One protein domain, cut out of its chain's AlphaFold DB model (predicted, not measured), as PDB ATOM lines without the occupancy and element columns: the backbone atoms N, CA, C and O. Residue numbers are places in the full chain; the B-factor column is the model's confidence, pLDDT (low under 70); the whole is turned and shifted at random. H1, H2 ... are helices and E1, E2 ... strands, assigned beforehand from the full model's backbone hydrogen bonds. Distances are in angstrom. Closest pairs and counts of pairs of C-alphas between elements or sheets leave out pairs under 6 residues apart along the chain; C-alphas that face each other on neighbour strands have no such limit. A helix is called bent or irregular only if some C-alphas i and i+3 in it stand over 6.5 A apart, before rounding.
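What this domain is: This is residues 2 to 98 and 141 to 182 of the 324 residues of an uncharacterized protein of Frankia sp. EI5c (UniProt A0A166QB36). Five helical pieces, H1, H6a, H5, H4 and H3, stand side by side in a row curled into an open C, with H6a, an arm of the long bent helix H6, between H1 and H5. The other arm, H6b, runs on beyond the row with short H2 packed on it, and residues 177 to 182 and 141 to 148 stick out. The printed 139 residues, mostly helix, hold H1 H2 H3 H4 H5 E1 H6 in chain order; E1 pairs with no named strand. The whole is compact by its radius of gyration of the C-alphas, 16.5 A, yet elongated, spanning 56 by 33 by 26 A.

How they stand to each other: H6, residues 151 to 180, was assigned as one helix by its hydrogen bonds but is bent, with C-alphas 165 and 168 6.9 A apart; its arms H6a, 151 to 165, and H6b, 168 to 180, stand at 32 degrees. H1, residues 2 to 18, touches H6a the same way at a shallow tilt of 28 degrees, closest at the C-alphas of Gly 16 and Gly 165, 3.8 A. H5, residues 78 to 94, touches H6a opposite ways at 15 degrees, closest at C-alphas Gly 84 and Gly 152, 4.1 A. H4, residues 51 to 71, forms a hairpin with H5, touching it with residues 62 to 70 alone, and another with H3, residues 34 to 49. H2, residues 23 to 27, touches H6b, closest at C-alphas Ala 25 and Arg 172, 5.1 A. H1 and H3 are only just apart, closest 8.2 A. Every O i to N i+4 pair is within hydrogen-bond range in H1, H2, H3, H5, H6a and H6b, and 15 of 17 in H4.

Where its parts are: H1 begins at C-alpha 2 (203.143, 156.362, 131.638), and H6b ends at C-alpha 180 (195.180, 182.617, 102.105). H4, 30.4 A long, has a kink of 32 degrees near residue 58 and is irregular, with C-alphas 52 and 55 7.2 A apart. E1 is residues 145 to 149.

The domain as a whole: Residues 99 to 140 are not printed, a gap of 24.6 A between C-alphas 98 and 141. No link printed whole is long. Confidence is under 70 at residues 2, 54, 89 to 98 and 141 to 150.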
ATOM      1  N   LEU A   2     204.010 156.459 132.843       69.62
ATOM      2  CA  LEU A   2     203.143 156.362 131.638       69.62
ATOM      3  C   LEU A   2     201.790 157.083 131.790       69.62
ATOM      4  O   LEU A   2     201.406 157.862 130.923       69.62
ATOM      5  N   VAL A   3     201.118 156.903 132.932       74.44
ATOM      6  CA  VAL A   3     199.858 157.600 133.250       74.44
ATOM      7  C   VAL A   3     200.034 159.125 133.274       74.44
ATOM      8  O   VAL A   3     199.194 159.841 132.740       74.44
ATOM      9  N   LEU A   4     201.144 159.627 133.828       74.81
ATOM     10  CA  LEU A   4     201.458 161.060 133.870       74.81
ATOM     11  C   LEU A   4     201.642 161.628 132.456       74.81
ATOM     12  O   LEU A   4     201.073 162.668 132.132       74.81
ATOM     13  N   LEU A   5     202.404 160.938 131.604       77.44
ATOM     14  CA  LEU A   5     202.619 161.354 130.216       77.44
ATOM     15  C   LEU A   5     201.312 161.361 129.420       77.44
ATOM     16  O   LEU A   5     201.047 162.307 128.683       77.44
ATOM     17  N   LEU A   6     200.470 160.341 129.603       79.31
ATOM     18  CA  LEU A   6     199.175 160.262 128.936       79.31
ATOM     19  C   LEU A   6     198.237 161.385 129.393       79.31
ATOM     20  O   LEU A   6     197.639 162.061 128.557       79.31
ATOM     21  N   LEU A   7     198.134 161.617 130.704       80.62
ATOM     22  CA  LEU A   7     197.279 162.661 131.268       80.62
ATOM     23  C   LEU A   7     197.725 164.056 130.817       80.62
ATOM     24  O   LEU A   7     196.900 164.871 130.415       80.62
ATOM     25  N   THR A   8     199.028 164.331 130.836       81.06
ATOM     26  CA  THR A   8     199.574 165.637 130.438       81.06
ATOM     27  C   THR A   8     199.467 165.882 128.940       81.06
ATOM     28  O   THR A   8     199.148 167.000 128.536       81.06
ATOM     29  N   LEU A   9     199.621 164.843 128.116       83.44
ATOM     30  CA  LEU A   9     199.313 164.917 126.692       83.44
ATOM     31  C   LEU A   9     197.829 165.212 126.453       83.44
ATOM     32  O   LEU A   9     197.509 166.085 125.649       83.44
ATOM     33  N   LEU A  10     196.928 164.520 127.159       85.06
ATOM     34  CA  LEU A  10     195.485 164.706 127.016       85.06
ATOM     35  C   LEU A  10     195.054 166.110 127.460       85.06
ATOM     36  O   LEU A  10     194.343 166.791 126.722       85.06
ATOM     37  N   CYS A  11     195.531 166.580 128.616       84.19
ATOM     38  CA  CYS A  11     195.309 167.946 129.089       84.19
ATOM     39  C   CYS A  11     195.890 168.978 128.119       84.19
ATOM     40  O   CYS A  11     195.209 169.940 127.771       84.19
ATOM     41  N   GLY A  12     197.120 168.772 127.642       82.38
ATOM     42  CA  GLY A  12     197.747 169.635 126.646       82.38
ATOM     43  C   GLY A  12     196.903 169.730 125.378       82.38
ATOM     44  O   GLY A  12     196.598 170.830 124.926       82.38
ATOM     45  N   LEU A  13     196.457 168.592 124.843       84.44
ATOM     46  CA  LEU A  13     195.612 168.534 123.653       84.44
ATOM     47  C   LEU A  13     194.264 169.227 123.881       84.44
ATOM     48  O   LEU A  13     193.852 170.026 123.043       84.44
ATOM     49  N   ALA A  14     193.611 168.989 125.020       85.00
ATOM     50  CA  ALA A  14     192.366 169.662 125.388       85.00
ATOM     51  C   ALA A  14     192.541 171.187 125.414       85.00
ATOM     52  O   ALA A  14     191.742 171.919 124.833       85.00
ATOM     53  N   VAL A  15     193.636 171.671 126.003       86.88
ATOM     54  CA  VAL A  15     193.982 173.096 126.022       86.88
ATOM     55  C   VAL A  15     194.278 173.625 124.611       86.88
ATOM     56  O   VAL A  15     193.864 174.732 124.270       86.88
ATOM     57  N   GLY A  16     194.974 172.857 123.771       82.81
ATOM     58  CA  GLY A  16     195.264 173.225 122.383       82.81
ATOM     59  C   GLY A  16     194.004 173.336 121.522       82.81
ATOM     60  O   GLY A  16     193.878 174.273 120.734       82.81
ATOM     61  N   LEU A  17     193.046 172.426 121.715       84.19
ATOM     62  CA  LEU A  17     191.729 172.464 121.075       84.19
ATOM     63  C   LEU A  17     190.882 173.630 121.604       84.19
ATOM     64  O   LEU A  17     190.304 174.367 120.808       84.19
ATOM     65  N   ALA A  18     190.887 173.875 122.918       86.69
ATOM     66  CA  ALA A  18     190.200 175.015 123.531       86.69
ATOM     67  C   ALA A  18     190.760 176.370 123.056       86.69
ATOM     68  O   ALA A  18     190.013 177.327 122.874       86.69
ATOM     69  N   ARG A  19     192.065 176.451 122.763       85.44
ATOM     70  CA  ARG A  19     192.713 177.620 122.132       85.44
ATOM     71  C   ARG A  19     192.423 177.753 120.632       85.44
ATOM     72  O   ARG A  19     193.017 178.595 119.956       85.44
ATOM     73  N   GLY A  20     191.520 176.932 120.102       80.50
ATOM     74  CA  GLY A  20     191.074 176.972 118.717       80.50
ATOM     75  C   GLY A  20     191.986 176.226 117.748       80.50
ATOM     76  O   GLY A  20     191.956 176.537 116.558       80.50
ATOM     77  N   GLY A  21     192.817 175.294 118.217       81.56
ATOM     78  CA  GLY A  21     193.460 174.296 117.363       81.56
ATOM     79  C   GLY A  21     192.453 173.249 116.875       81.56
ATOM     80  O   GLY A  21     191.396 173.067 117.471       81.56
ATOM     81  N   THR A  22     192.766 172.550 115.785       82.62
ATOM     82  CA  THR A  22     191.916 171.469 115.257       82.62
ATOM     83  C   THR A  22     192.726 170.191 115.068       82.62
ATOM     84  O   THR A  22     193.918 170.243 114.760       82.62
ATOM     85  N   LEU A  23     192.078 169.032 115.229       79.44
ATOM     86  CA  LEU A  23     192.721 167.731 115.006       79.44
ATOM     87  C   LEU A  23     193.073 167.508 113.527       79.44
ATOM     88  O   LEU A  23     194.128 166.950 113.243       79.44
ATOM     89  N   ASP A  24     192.261 168.022 112.592       78.50
ATOM     90  CA  ASP A  24     192.581 167.985 111.151       78.50
ATOM     91  C   ASP A  24     193.836 168.802 110.818       78.50
ATOM     92  O   ASP A  24     194.617 168.445 109.941       78.50
ATOM     93  N   ALA A  25     194.078 169.894 111.548       75.81
ATOM     94  CA  ALA A  25     195.308 170.639 111.357       75.81
ATOM     95  C   ALA A  25     196.520 169.858 111.867       75.81
ATOM     96  O   ALA A  25     197.567 169.848 111.220       75.81
ATOM     97  N   LEU A  26     196.367 169.187 113.011       75.62
ATOM     98  CA  LEU A  26     197.419 168.380 113.614       75.62
ATOM     99  C   LEU A  26     197.772 167.155 112.757       75.62
ATOM    100  O   LEU A  26     198.951 166.847 112.626       75.62
ATOM    101  N   SER A  27     196.791 166.502 112.122       80.06
ATOM    102  CA  SER A  27     197.036 165.349 111.237       80.06
ATOM    103  C   SER A  27     197.848 165.709 109.988       80.06
ATOM    104  O   SER A  27     198.517 164.855 109.414       80.06
ATOM    105  N   ARG A  28     197.834 166.985 109.584       76.44
ATOM    106  CA  ARG A  28     198.624 167.517 108.463       76.44
ATOM    107  C   ARG A  28     200.021 167.984 108.874       76.44
ATOM    108  O   ARG A  28     200.786 168.424 108.013       76.44
ATOM    109  N   VAL A  29     200.361 167.928 110.162       77.25
ATOM    110  CA  VAL A  29     201.730 168.180 110.620       77.25
ATOM    111  C   VAL A  29     202.593 167.004 110.189       77.25
ATOM    112  O   VAL A  29     202.320 165.858 110.533       77.25
ATOM    113  N   TYR A  30     203.651 167.297 109.436       75.62
ATOM    114  CA  TYR A  30     204.635 166.289 109.074       75.62
ATOM    115  C   TYR A  30     205.418 165.887 110.325       75.62
ATOM    116  O   TYR A  30     206.287 166.624 110.790       75.62
ATOM    117  N   VAL A  31     205.065 164.733 110.885       79.06
ATOM    118  CA  VAL A  31     205.838 164.069 111.932       79.06
ATOM    119  C   VAL A  31     206.776 163.100 111.237       79.06
ATOM    120  O   VAL A  31     206.336 162.199 110.525       79.06
ATOM    121  N   ALA A  32     208.075 163.288 111.425       75.75
ATOM    122  CA  ALA A  32     209.062 162.367 110.903       75.75
ATOM    123  C   ALA A  32     209.079 161.098 111.768       75.75
ATOM    124  O   ALA A  32     209.157 161.169 112.994       75.75
ATOM    125  N   TRP A  33     209.001 159.943 111.108       84.50
ATOM    126  CA  TRP A  33     209.052 158.608 111.721       84.50
ATOM    127  C   TRP A  33     207.942 158.345 112.761       84.50
ATOM    128  O   TRP A  33     208.226 157.950 113.893       84.50
ATOM    129  N   PRO A  34     206.653 158.490 112.393       83.75
ATOM    130  CA  PRO A  34     205.545 158.213 113.311       83.75
ATOM    131  C   PRO A  34     205.515 156.743 113.765       83.75
ATOM    132  O   PRO A  34     205.119 156.449 114.889       83.75
ATOM    133  N   ALA A  35     206.005 155.826 112.920       83.62
ATOM    134  CA  ALA A  35     206.147 154.412 113.255       83.62
ATOM    135  C   ALA A  35     207.117 154.171 114.425       83.62
ATOM    136  O   ALA A  35     206.864 153.291 115.244       83.62
ATOM    137  N   LEU A  36     208.181 154.977 114.557       85.12
ATOM    138  CA  LEU A  36     209.113 154.874 115.683       85.12
ATOM    139  C   LEU A  36     208.415 155.234 116.998       85.12
ATOM    140  O   LEU A  36     208.556 154.518 117.985       85.12
ATOM    141  N   PHE A  37     207.616 156.303 117.009       83.00
ATOM    142  CA  PHE A  37     206.848 156.681 118.194       83.00
ATOM    143  C   PHE A  37     205.829 155.600 118.581       83.00
ATOM    144  O   PHE A  37     205.732 155.231 119.750       83.00
ATOM    145  N   ALA A  38     205.117 155.036 117.600       83.88
ATOM    146  CA  ALA A  38     204.203 153.920 117.837       83.88
ATOM    147  C   ALA A  38     204.932 152.694 118.416       83.88
ATOM    148  O   ALA A  38     204.448 152.093 119.374       83.88
ATOM    149  N   ALA A  39     206.119 152.368 117.896       84.00
ATOM    150  CA  ALA A  39     206.952 151.285 118.410       84.00
ATOM    151  C   ALA A  39     207.413 151.536 119.855       84.00
ATOM    152  O   ALA A  39     207.375 150.618 120.668       84.00
ATOM    153  N   VAL A  40     207.777 152.775 120.207       84.62
ATOM    154  CA  VAL A  40     208.131 153.160 121.586       84.62
ATOM    155  C   VAL A  40     206.952 152.948 122.536       84.62
ATOM    156  O   VAL A  40     207.110 152.333 123.589       84.62
ATOM    157  N   VAL A  41     205.754 153.410 122.165       82.56
ATOM    158  CA  VAL A  41     204.544 153.224 122.983       82.56
ATOM    159  C   VAL A  41     204.208 151.737 123.134       82.56
ATOM    160  O   VAL A  41     203.905 151.288 124.240       82.56
ATOM    161  N   ALA A  42     204.314 150.963 122.053       83.62
ATOM    162  CA  ALA A  42     204.092 149.522 122.076       83.62
ATOM    163  C   ALA A  42     205.115 148.795 122.961       83.62
ATOM    164  O   ALA A  42     204.727 147.937 123.751       83.62
ATOM    165  N   ALA A  43     206.396 149.167 122.889       82.19
ATOM    166  CA  ALA A  43     207.445 148.609 123.735       82.19
ATOM    167  C   ALA A  43     207.174 148.888 125.221       82.19
ATOM    168  O   ALA A  43     207.251 147.974 126.039       82.19
ATOM    169  N   LEU A  44     206.770 150.116 125.568       79.69
ATOM    170  CA  LEU A  44     206.401 150.482 126.939       79.69
ATOM    171  C   LEU A  44     205.171 149.714 127.443       79.69
ATOM    172  O   LEU A  44     205.153 149.275 128.592       79.69
ATOM    173  N   ALA A  45     204.153 149.536 126.597       80.56
ATOM    174  CA  ALA A  45     202.968 148.759 126.940       80.56
ATOM    175  C   ALA A  45     203.316 147.275 127.142       80.56
ATOM    176  O   ALA A  45     202.983 146.696 128.175       80.56
ATOM    177  N   LEU A  46     204.054 146.676 126.205       80.25
ATOM    178  CA  LEU A  46     204.450 145.269 126.258       80.25
ATOM    179  C   LEU A  46     205.367 144.977 127.449       80.25
ATOM    180  O   LEU A  46     205.145 144.007 128.169       80.25
ATOM    181  N   GLY A  47     206.334 145.856 127.720       77.56
ATOM    182  CA  GLY A  47     207.191 145.775 128.903       77.56
ATOM    183  C   GLY A  47     206.427 145.946 130.218       77.56
ATOM    184  O   GLY A  47     206.927 145.552 131.268       77.56
ATOM    185  N   ARG A  48     205.214 146.514 130.207       74.94
ATOM    186  CA  ARG A  48     204.349 146.572 131.396       74.94
ATOM    187  C   ARG A  48     203.557 145.286 131.609       74.94
ATOM    188  O   ARG A  48     203.296 144.941 132.761       74.94
ATOM    189  N   LEU A  49     203.184 144.610 130.523       78.69
ATOM    190  CA  LEU A  49     202.474 143.329 130.541       78.69
ATOM    191  C   LEU A  49     203.421 142.159 130.855       78.69
ATOM    192  O   LEU A  49     203.020 141.213 131.527       78.69
ATOM    193  N   ILE A  50     204.674 142.231 130.396       78.00
ATOM    194  CA  ILE A  50     205.673 141.168 130.536       78.00
ATOM    195  C   ILE A  50     206.781 141.642 131.484       78.00
ATOM    196  O   ILE A  50     207.740 142.285 131.061       78.00
ATOM    197  N   GLY A  51     206.656 141.302 132.770       70.19
ATOM    198  CA  GLY A  51     207.561 141.754 133.841       70.19
ATOM    199  C   GLY A  51     209.067 141.622 133.538       70.19
ATOM    200  O   GLY A  51     209.782 142.608 133.691       70.19
ATOM    201  N   PRO A  52     209.567 140.473 133.040       74.81
ATOM    202  CA  PRO A  52     210.989 140.303 132.712       74.81
ATOM    203  C   PRO A  52     211.502 141.200 131.576       74.81
ATOM    204  O   PRO A  52     212.696 141.478 131.499       74.81
ATOM    205  N   LEU A  53     210.620 141.661 130.685       72.44
ATOM    206  CA  LEU A  53     210.989 142.525 129.562       72.44
ATOM    207  C   LEU A  53     210.939 144.010 129.924       72.44
ATOM    208  O   LEU A  53     211.301 144.840 129.096       72.44
ATOM    209  N   HIS A  54     210.520 144.360 131.141       69.25
ATOM    210  CA  HIS A  54     210.325 145.747 131.544       69.25
ATOM    211  C   HIS A  54     211.601 146.591 131.411       69.25
ATOM    212  O   HIS A  54     211.579 147.639 130.768       69.25
ATOM    213  N   GLY A  55     212.722 146.104 131.954       70.12
ATOM    214  CA  GLY A  55     214.029 146.767 131.879       70.12
ATOM    215  C   GLY A  55     214.518 147.013 130.443       70.12
ATOM    216  O   GLY A  55     214.710 148.168 130.060       70.12
ATOM    217  N   PRO A  56     214.681 145.972 129.601       74.38
ATOM    218  CA  PRO A  56     215.134 146.166 128.223       74.38
ATOM    219  C   PRO A  56     214.139 146.972 127.376       74.38
ATOM    220  O   PRO A  56     214.562 147.801 126.568       74.38
ATOM    221  N   ALA A  57     212.828 146.801 127.584       75.50
ATOM    222  CA  ALA A  57     211.814 147.605 126.906       75.50
ATOM    223  C   ALA A  57     211.928 149.091 127.269       75.50
ATOM    224  O   ALA A  57     211.743 149.942 126.402       75.50
ATOM    225  N   TRP A  58     212.273 149.412 128.517       74.25
ATOM    226  CA  TRP A  58     212.486 150.786 128.960       74.25
ATOM    227  C   TRP A  58     213.686 151.447 128.288       74.25
ATOM    228  O   TRP A  58     213.591 152.584 127.820       74.25
ATOM    229  N   ILE A  59     214.809 150.734 128.211       76.69
ATOM    230  CA  ILE A  59     216.026 151.225 127.555       76.69
ATOM    231  C   ILE A  59     215.739 151.471 126.072       76.69
ATOM    232  O   ILE A  59     216.005 152.561 125.562       76.69
ATOM    233  N   LEU A  60     215.118 150.498 125.399       80.94
ATOM    234  CA  LEU A  60     214.756 150.613 123.989       80.94
ATOM    235  C   LEU A  60     213.779 151.771 123.743       80.94
ATOM    236  O   LEU A  60     213.966 152.556 122.814       80.94
ATOM    237  N   ALA A  61     212.770 151.916 124.604       81.75
ATOM    238  CA  ALA A  61     211.820 153.017 124.546       81.75
ATOM    239  C   ALA A  61     212.501 154.375 124.757       81.75
ATOM    240  O   ALA A  61     212.188 155.320 124.040       81.75
ATOM    241  N   SER A  62     213.454 154.472 125.685       77.88
ATOM    242  CA  SER A  62     214.192 155.708 125.965       77.88
ATOM    243  C   SER A  62     215.042 156.130 124.766       77.88
ATOM    244  O   SER A  62     214.944 157.270 124.315       77.88
ATOM    245  N   VAL A  63     215.806 155.202 124.183       81.94
ATOM    246  CA  VAL A  63     216.614 155.461 122.977       81.94
ATOM    247  C   VAL A  63     215.725 155.835 121.789       81.94
ATOM    248  O   VAL A  63     215.999 156.813 121.085       81.94
ATOM    249  N   GLY A  64     214.630 155.099 121.582       83.88
ATOM    250  CA  GLY A  64     213.669 155.390 120.521       83.88
ATOM    251  C   GLY A  64     213.010 156.758 120.694       83.88
ATOM    252  O   GLY A  64     212.850 157.493 119.721       83.88
ATOM    253  N   LEU A  65     212.692 157.145 121.930       82.75
ATOM    254  CA  LEU A  65     212.063 158.423 122.236       82.75
ATOM    255  C   LEU A  65     213.020 159.607 122.044       82.75
ATOM    256  O   LEU A  65     212.612 160.615 121.468       82.75
ATOM    257  N   VAL A  66     214.292 159.475 122.444       83.94
ATOM    258  CA  VAL A  66     215.341 160.468 122.137       83.94
ATOM    259  C   VAL A  66     215.508 160.606 120.631       83.94
ATOM    260  O   VAL A  66     215.463 161.716 120.111       83.94
ATOM    261  N   THR A  67     215.640 159.489 119.914       84.50
ATOM    262  CA  THR A  67     215.807 159.494 118.453       84.50
ATOM    263  C   THR A  67     214.627 160.184 117.773       84.50
ATOM    264  O   THR A  67     214.811 161.087 116.959       84.50
ATOM    265  N   PHE A  68     213.402 159.830 118.164       85.31
ATOM    266  CA  PHE A  68     212.191 160.461 117.656       85.31
ATOM    267  C   PHE A  68     212.183 161.972 117.912       85.31
ATOM    268  O   PHE A  68     211.897 162.757 117.004       85.31
ATOM    269  N   ALA A  69     212.515 162.397 119.129       84.06
ATOM    270  CA  ALA A  69     212.480 163.802 119.496       84.06
ATOM    271  C   ALA A  69     213.619 164.614 118.845       84.06
ATOM    272  O   ALA A  69     213.379 165.757 118.456       84.06
ATOM    273  N   LEU A  70     214.794 164.016 118.602       85.19
ATOM    274  CA  LEU A  70     215.900 164.618 117.844       85.19
ATOM    275  C   LEU A  70     215.538 164.862 116.373       85.19
ATOM    276  O   LEU A  70     215.799 165.937 115.835       85.19
ATOM    277  N   VAL A  71     214.881 163.899 115.724       86.25
ATOM    278  CA  VAL A  71     214.428 164.055 114.332       86.25
ATOM    279  C   VAL A  71     213.320 165.118 114.226       86.25
ATOM    280  O   VAL A  71     213.179 165.788 113.203       86.25
ATOM    281  N   ASN A  72     212.562 165.338 115.306       84.94
ATOM    282  CA  ASN A  72     211.413 166.239 115.341       84.94
ATOM    283  C   ASN A  72     211.629 167.509 116.200       84.94
ATOM    284  O   ASN A  72     210.655 168.137 116.618       84.94
ATOM    285  N   LEU A  73     212.876 167.964 116.408       85.00
ATOM    286  CA  LEU A  73     213.201 169.143 117.245       85.00
ATOM    287  C   LEU A  73     212.507 170.449 116.824       85.00
ATOM    288  O   LEU A  73     212.381 171.377 117.619       85.00
ATOM    289  N   ARG A  74     212.042 170.535 115.572       82.38
ATOM    290  CA  ARG A  74     211.289 171.689 115.058       82.38
ATOM    291  C   ARG A  74     209.877 171.795 115.647       82.38
ATOM    292  O   ARG A  74     209.257 172.856 115.547       82.38
ATOM    293  N   LEU A  75     209.351 170.716 116.231       82.69
ATOM    294  CA  LEU A  75     208.035 170.708 116.862       82.69
ATOM    295  C   LEU A  75     208.117 171.292 118.285       82.69
ATOM    296  O   LEU A  75     209.050 170.997 119.033       82.69
ATOM    297  N   PRO A  76     207.139 172.122 118.690       82.75
ATOM    298  CA  PRO A  76     207.131 172.721 120.022       82.75
ATOM    299  C   PRO A  76     207.032 171.635 121.103       82.75
ATOM    300  O   PRO A  76     206.222 170.727 120.977       82.75
ATOM    301  N   GLY A  77     207.829 171.731 122.168       82.12
ATOM    302  CA  GLY A  77     207.796 170.788 123.297       82.12
ATOM    303  C   GLY A  77     208.704 169.563 123.161       82.12
ATOM    304  O   GLY A  77     209.136 169.029 124.179       82.12
ATOM    305  N   LEU A  78     209.095 169.172 121.945       85.44
ATOM    306  CA  LEU A  78     209.971 168.012 121.736       85.44
ATOM    307  C   LEU A  78     211.423 168.220 122.197       85.44
ATOM    308  O   LEU A  78     211.980 167.284 122.764       85.44
ATOM    309  N   PRO A  79     212.036 169.415 122.076       85.44
ATOM    310  CA  PRO A  79     213.332 169.673 122.702       85.44
ATOM    311  C   PRO A  79     213.300 169.494 124.227       85.44
ATOM    312  O   PRO A  79     214.228 168.942 124.806       85.44
ATOM    313  N   LEU A  80     212.205 169.905 124.877       83.38
ATOM    314  CA  LEU A  80     212.039 169.760 126.326       83.38
ATOM    315  C   LEU A  80     211.851 168.289 126.727       83.38
ATOM    316  O   LEU A  80     212.417 167.836 127.718       83.38
ATOM    317  N   LEU A  81     211.124 167.532 125.901       84.12
ATOM    318  CA  LEU A  81     210.986 166.083 126.015       84.12
ATOM    319  C   LEU A  81     212.354 165.387 125.900       84.12
ATOM    320  O   LEU A  81     212.685 164.589 126.772       84.12
ATOM    321  N   CYS A  82     213.175 165.734 124.897       83.88
ATOM    322  CA  CYS A  82     214.553 165.240 124.758       83.88
ATOM    323  C   CYS A  82     215.366 165.456 126.034       83.88
ATOM    324  O   CYS A  82     215.978 164.518 126.537       83.88
ATOM    325  N   VAL A  83     215.362 166.684 126.561       82.00
ATOM    326  CA  VAL A  83     216.110 167.028 127.777       82.00
ATOM    327  C   VAL A  83     215.636 166.186 128.959       82.00
ATOM    328  O   VAL A  83     216.470 165.655 129.687       82.00
ATOM    329  N   GLY A  84     214.324 165.992 129.120       81.50
ATOM    330  CA  GLY A  84     213.773 165.135 130.173       81.50
ATOM    331  C   GLY A  84     214.214 163.671 130.061       81.50
ATOM    332  O   GLY A  84     214.601 163.073 131.063       81.50
ATOM    333  N   VAL A  85     214.231 163.105 128.848       79.81
ATOM    334  CA  VAL A  85     214.683 161.717 128.628       79.81
ATOM    335  C   VAL A  85     216.189 161.576 128.842       79.81
ATOM    336  O   VAL A  85     216.615 160.616 129.475       79.81
ATOM    337  N   ILE A  86     216.994 162.530 128.366       79.44
ATOM    338  CA  ILE A  86     218.447 162.541 128.593       79.44
ATOM    339  C   ILE A  86     218.739 162.652 130.088       79.44
ATOM    340  O   ILE A  86     219.585 161.924 130.593       79.44
ATOM    341  N   LEU A  87     218.011 163.507 130.810       75.56
ATOM    342  CA  LEU A  87     218.164 163.636 132.253       75.56
ATOM    343  C   LEU A  87     217.832 162.319 132.964       75.56
ATOM    344  O   LEU A  87     218.619 161.864 133.788       75.56
ATOM    345  N   ASN A  88     216.725 161.666 132.594       74.38
ATOM    346  CA  ASN A  88     216.380 160.342 133.114       74.38
ATOM    347  C   ASN A  88     217.466 159.302 132.787       74.38
ATOM    348  O   ASN A  88     217.845 158.523 133.658       74.38
ATOM    349  N   ALA A  89     218.022 159.315 131.574       68.75
ATOM    350  CA  ALA A  89     219.112 158.425 131.190       68.75
ATOM    351  C   ALA A  89     220.382 158.682 132.015       68.75
ATOM    352  O   ALA A  89     220.969 157.735 132.518       68.75
ATOM    353  N   VAL A  90     220.770 159.944 132.228       67.69
ATOM    354  CA  VAL A  90     221.924 160.317 133.063       67.69
ATOM    355  C   VAL A  90     221.725 159.857 134.506       67.69
ATOM    356  O   VAL A  90     222.641 159.286 135.095       67.69
ATOM    357  N   VAL A  91     220.526 160.033 135.070       65.00
ATOM    358  CA  VAL A  91     220.203 159.529 136.413       65.00
ATOM    359  C   VAL A  91     220.341 158.008 136.467       65.00
ATOM    360  O   VAL A  91     221.024 157.499 137.349       65.00
ATOM    361  N   ILE A  92     219.775 157.275 135.510       62.25
ATOM    362  CA  ILE A  92     219.846 155.805 135.481       62.25
ATOM    363  C   ILE A  92     221.294 155.321 135.287       62.25
ATOM    364  O   ILE A  92     221.751 154.435 136.007       62.25
ATOM    365  N   SER A  93     222.042 155.929 134.363       57.44
ATOM    366  CA  SER A  93     223.442 155.586 134.085       57.44
ATOM    367  C   SER A  93     224.371 155.914 135.255       57.44
ATOM    368  O   SER A  93     225.277 155.139 135.543       57.44
ATOM    369  N   SER A  94     224.134 157.023 135.963       53.97
ATOM    370  CA  SER A  94     224.922 157.407 137.145       53.97
ATOM    371  C   SER A  94     224.671 156.515 138.368       53.97
ATOM    372  O   SER A  94     225.533 156.436 139.238       53.97
ATOM    373  N   ASN A  95     223.535 155.808 138.419       56.69
ATOM    374  CA  ASN A  95     223.195 154.867 139.492       56.69
ATOM    375  C   ASN A  95     223.437 153.389 139.111       56.69
ATOM    376  O   ASN A  95     222.973 152.494 139.808       56.69
ATOM    377  N   GLY A  96     224.170 153.107 138.024       45.06
ATOM    378  CA  GLY A  96     224.576 151.738 137.676       45.06
ATOM    379  C   GLY A  96     223.488 150.861 137.041       45.06
ATOM    380  O   GLY A  96     223.683 149.656 136.938       45.06
ATOM    381  N   GLY A  97     222.373 151.441 136.577       45.66
ATOM    382  CA  GLY A  97     221.332 150.716 135.833       45.66
ATOM    383  C   GLY A  97     220.182 150.140 136.665       45.66
ATOM    384  O   GLY A  97     219.243 149.619 136.069       45.66
ATOM    385  N   ASP A  98     220.199 150.297 137.990       40.88
ATOM    386  CA  ASP A  98     219.093 149.930 138.883       40.88
ATOM    387  C   ASP A  98     218.519 151.169 139.585       40.88
ATOM    388  O   ASP A  98     219.251 152.090 139.952       40.88
ATOM    389  N   PRO A 141     200.510 163.356 145.682       37.59
ATOM    390  CA  PRO A 141     199.389 162.687 146.322       37.59
ATOM    391  C   PRO A 141     198.298 162.452 145.269       37.59
ATOM    392  O   PRO A 141     197.349 163.220 145.139       37.59
ATOM    393  N   THR A 142     198.449 161.402 144.464       39.03
ATOM    394  CA  THR A 142     197.357 160.885 143.634       39.03
ATOM    395  C   THR A 142     196.480 159.950 144.473       39.03
ATOM    396  O   THR A 142     197.025 159.067 145.141       39.03
ATOM    397  N   PRO A 143     195.140 160.102 144.473       33.88
ATOM    398  CA  PRO A 143     194.259 159.202 145.214       33.88
ATOM    399  C   PRO A 143     194.438 157.766 144.700       33.88
ATOM    400  O   PRO A 143     194.131 157.472 143.547       33.88
ATOM    401  N   GLY A 144     194.977 156.889 145.554       43.66
ATOM    402  CA  GLY A 144     195.167 155.459 145.278       43.66
ATOM    403  C   GLY A 144     196.605 154.989 145.018       43.66
ATOM    404  O   GLY A 144     196.826 153.784 144.995       43.66
ATOM    405  N   ALA A 145     197.591 155.881 144.865       41.34
ATOM    406  CA  ALA A 145     199.011 155.503 144.832       41.34
ATOM    407  C   ALA A 145     199.895 156.715 145.149       41.34
ATOM    408  O   ALA A 145     199.837 157.721 144.441       41.34
ATOM    409  N   ALA A 146     200.728 156.628 146.187       41.00
ATOM    410  CA  ALA A 146     201.792 157.602 146.407       41.00
ATOM    411  C   ALA A 146     202.851 157.403 145.312       41.00
ATOM    412  O   ALA A 146     203.542 156.386 145.295       41.00
ATOM    413  N   ALA A 147     202.937 158.337 144.365       49.06
ATOM    414  CA  ALA A 147     203.898 158.269 143.273       49.06
ATOM    415  C   ALA A 147     204.990 159.312 143.495       49.06
ATOM    416  O   ALA A 147     204.698 160.500 143.653       49.06
ATOM    417  N   VAL A 148     206.244 158.866 143.492       52.94
ATOM    418  CA  VAL A 148     207.388 159.771 143.430       52.94
ATOM    419  C   VAL A 148     207.720 160.008 141.961       52.94
ATOM    420  O   VAL A 148     207.788 159.067 141.168       52.94
ATOM    421  N   VAL A 149     207.818 161.279 141.574       59.84
ATOM    422  CA  VAL A 149     208.070 161.699 140.192       59.84
ATOM    423  C   VAL A 149     209.476 162.300 140.095       59.84
ATOM    424  O   VAL A 149     209.822 163.208 140.858       59.84
ATOM    425  N   SER A 150     210.265 161.796 139.141       68.56
ATOM    426  CA  SER A 150     211.594 162.312 138.777       68.56
ATOM    427  C   SER A 150     211.499 163.689 138.110       68.56
ATOM    428  O   SER A 150     210.515 164.004 137.435       68.56
ATOM    429  N   LEU A 151     212.549 164.511 138.220       70.38
ATOM    430  CA  LEU A 151     212.639 165.775 137.477       70.38
ATOM    431  C   LEU A 151     212.573 165.551 135.956       70.38
ATOM    432  O   LEU A 151     211.980 166.355 135.232       70.38
ATOM    433  N   GLY A 152     213.137 164.440 135.473       71.94
ATOM    434  CA  GLY A 152     213.052 164.059 134.065       71.94
ATOM    435  C   GLY A 152     211.613 163.777 133.633       71.94
ATOM    436  O   GLY A 152     211.193 164.257 132.582       71.94
ATOM    437  N   ASP A 153     210.809 163.129 134.478       75.19
ATOM    438  CA  ASP A 153     209.386 162.881 134.210       75.19
ATOM    439  C   ASP A 153     208.583 164.183 134.131       75.19
ATOM    440  O   ASP A 153     207.702 164.314 133.278       75.19
ATOM    441  N   VAL A 154     208.905 165.170 134.976       78.75
ATOM    442  CA  VAL A 154     208.289 166.507 134.935       78.75
ATOM    443  C   VAL A 154     208.637 167.228 133.633       78.75
ATOM    444  O   VAL A 154     207.752 167.792 132.990       78.75
ATOM    445  N   LEU A 155     209.900 167.187 133.207       81.44
ATOM    446  CA  LEU A 155     210.345 167.782 131.942       81.44
ATOM    447  C   LEU A 155     209.695 167.102 130.733       81.44
ATOM    448  O   LEU A 155     209.217 167.785 129.825       81.44
ATOM    449  N   MET A 156     209.611 165.771 130.742       81.56
ATOM    450  CA  MET A 156     208.907 165.009 129.710       81.56
ATOM    451  C   MET A 156     207.423 165.385 129.666       81.56
ATOM    452  O   MET A 156     206.908 165.722 128.601       81.56
ATOM    453  N   ALA A 157     206.746 165.404 130.815       81.81
ATOM    454  CA  ALA A 157     205.349 165.810 130.949       81.81
ATOM    455  C   ALA A 157     205.098 167.246 130.460       81.81
ATOM    456  O   ALA A 157     204.159 167.494 129.701       81.81
ATOM    457  N   ALA A 158     205.960 168.191 130.841       82.06
ATOM    458  CA  ALA A 158     205.894 169.573 130.381       82.06
ATOM    459  C   ALA A 158     206.107 169.672 128.863       82.06
ATOM    460  O   ALA A 158     205.389 170.412 128.187       82.06
ATOM    461  N   GLY A 159     207.043 168.896 128.308       84.38
ATOM    462  CA  GLY A 159     207.289 168.807 126.870       84.38
ATOM    463  C   GLY A 159     206.072 168.297 126.097       84.38
ATOM    464  O   GLY A 159     205.656 168.933 125.124       84.38
ATOM    465  N   LEU A 160     205.447 167.206 126.555       84.38
ATOM    466  CA  LEU A 160     204.220 166.667 125.949       84.38
ATOM    467  C   LEU A 160     203.038 167.633 126.090       84.38
ATOM    468  O   LEU A 160     202.303 167.842 125.125       84.38
ATOM    469  N   GLY A 161     202.866 168.251 127.259       83.56
ATOM    470  CA  GLY A 161     201.813 169.235 127.497       83.56
ATOM    471  C   GLY A 161     201.960 170.467 126.600       83.56
ATOM    472  O   GLY A 161     200.981 170.930 126.010       83.56
ATOM    473  N   LEU A 162     203.189 170.963 126.427       86.31
ATOM    474  CA  LEU A 162     203.492 172.071 125.522       86.31
ATOM    475  C   LEU A 162     203.241 171.687 124.061       86.31
ATOM    476  O   LEU A 162     202.642 172.472 123.320       86.31
ATOM    477  N   PHE A 163     203.648 170.483 123.652       86.69
ATOM    478  CA  PHE A 163     203.351 169.958 122.322       86.69
ATOM    479  C   PHE A 163     201.838 169.913 122.080       86.69
ATOM    480  O   PHE A 163     201.358 170.536 121.136       86.69
ATOM    481  N   GLY A 164     201.070 169.280 122.970       84.31
ATOM    482  CA  GLY A 164     199.611 169.195 122.854       84.31
ATOM    483  C   GLY A 164     198.920 170.563 122.866       84.31
ATOM    484  O   GLY A 164     197.986 170.789 122.102       84.31
ATOM    485  N   GLY A 165     199.405 171.503 123.680       84.62
ATOM    486  CA  GLY A 165     198.802 172.830 123.826       84.62
ATOM    487  C   GLY A 165     199.115 173.805 122.692       84.62
ATOM    488  O   GLY A 165     198.337 174.729 122.445       84.62
ATOM    489  N   VAL A 166     200.249 173.634 122.006       87.19
ATOM    490  CA  VAL A 166     200.754 174.595 121.009       87.19
ATOM    491  C   VAL A 166     200.728 174.032 119.591       87.19
ATOM    492  O   VAL A 166     200.454 174.787 118.653       87.19
ATOM    493  N   ALA A 167     200.983 172.736 119.398       83.62
ATOM    494  CA  ALA A 167     201.043 172.131 118.068       83.62
ATOM    495  C   ALA A 167     199.721 172.260 117.288       83.62
ATOM    496  O   ALA A 167     199.782 172.726 116.148       83.62
ATOM    497  N   PRO A 168     198.528 171.989 117.865       83.25
ATOM    498  CA  PRO A 168     197.258 172.145 117.148       83.25
ATOM    499  C   PRO A 168     196.989 173.592 116.706       83.25
ATOM    500  O   PRO A 168     196.485 173.838 115.609       83.25
ATOM    501  N   VAL A 169     197.365 174.567 117.541       83.31
ATOM    502  CA  VAL A 169     197.177 176.000 117.262       83.31
ATOM    503  C   VAL A 169     198.130 176.473 116.163       83.31
ATOM    504  O   VAL A 169     197.709 177.155 115.226       83.31
ATOM    505  N   ARG A 170     199.415 176.094 116.239       83.62
ATOM    506  CA  ARG A 170     200.410 176.415 115.203       83.62
ATOM    507  C   ARG A 170     200.045 175.780 113.867       83.62
ATOM    508  O   ARG A 170     200.085 176.467 112.851       83.62
ATOM    509  N   ALA A 171     199.635 174.514 113.875       81.00
ATOM    510  CA  ALA A 171     199.233 173.802 112.670       81.00
ATOM    511  C   ALA A 171     198.065 174.501 111.960       81.00
ATOM    512  O   ALA A 171     198.125 174.734 110.751       81.00
ATOM    513  N   ARG A 172     197.043 174.934 112.713       80.19
ATOM    514  CA  ARG A 172     195.902 175.664 112.146       80.19
ATOM    515  C   ARG A 172     196.323 176.991 111.514       80.19
ATOM    516  O   ARG A 172     195.892 177.282 110.402       80.19
ATOM    517  N   ARG A 173     197.184 177.770 112.180       83.00
ATOM    518  CA  ARG A 173     197.691 179.048 111.642       83.00
ATOM    519  C   ARG A 173     198.463 178.849 110.338       83.00
ATOM    520  O   ARG A 173     198.237 179.582 109.381       83.00
ATOM    521  N   THR A 174     199.320 177.833 110.271       81.25
ATOM    522  CA  THR A 174     200.080 177.514 109.054       81.25
ATOM    523  C   THR A 174     199.163 177.093 107.906       81.25
ATOM    524  O   THR A 174     199.374 177.506 106.766       81.25
ATOM    525  N   LEU A 175     198.116 176.310 108.181       79.38
ATOM    526  CA  LEU A 175     197.135 175.933 107.160       79.38
ATOM    527  C   LEU A 175     196.324 177.130 106.669       79.38
ATOM    528  O   LEU A 175     196.171 177.293 105.463       79.38
ATOM    529  N   GLN A 176     195.865 177.995 107.573       82.19
ATOM    530  CA  GLN A 176     195.174 179.230 107.199       82.19
ATOM    531  C   GLN A 176     196.060 180.122 106.323       82.19
ATOM    532  O   GLN A 176     195.603 180.586 105.284       82.19
ATOM    533  N   ALA A 177     197.339 180.284 106.672       78.75
ATOM    534  CA  ALA A 177     198.291 181.037 105.857       78.75
ATOM    535  C   ALA A 177     198.469 180.433 104.452       78.75
ATOM    536  O   ALA A 177     198.494 181.167 103.470       78.75
ATOM    537  N   ARG A 178     198.521 179.099 104.327       79.25
ATOM    538  CA  ARG A 178     198.601 178.408 103.025       79.25
ATOM    539  C   ARG A 178     197.337 178.554 102.182       79.25
ATOM    540  O   ARG A 178     197.435 178.671 100.963       79.25
ATOM    541  N   VAL A 179     196.165 178.544 102.819       80.50
ATOM    542  CA  VAL A 179     194.876 178.771 102.149       80.50
ATOM    543  C   VAL A 179     194.789 180.211 101.645       80.50
ATOM    544  O   VAL A 179     194.460 180.418 100.480       80.50
ATOM    545  N   VAL A 180     195.148 181.192 102.480       81.31
ATOM    546  CA  VAL A 180     195.180 182.617 102.105       81.31
ATOM    547  C   VAL A 180     196.206 182.882 101.002       81.31
ATOM    548  O   VAL A 180     195.913 183.616 100.066       81.31
ATOM    549  N   ALA A 181     197.367 182.223 101.041       81.44
ATOM    550  CA  ALA A 181     198.377 182.292  99.984       81.44
ATOM    551  C   ALA A 181     197.967 181.574  98.679       81.44
ATOM    552  O   ALA A 181     198.753 181.520  97.737       81.44
ATOM    553  N   GLY A 182     196.772 180.971  98.610       77.06
ATOM    554  CA  GLY A 182     196.268 180.281  97.419       77.06
ATOM    555  C   GLY A 182     196.957 178.948  97.097       77.06
ATOM    556  O   GLY A 182     196.575 178.282  96.136       77.06
TER     557      GLY A 182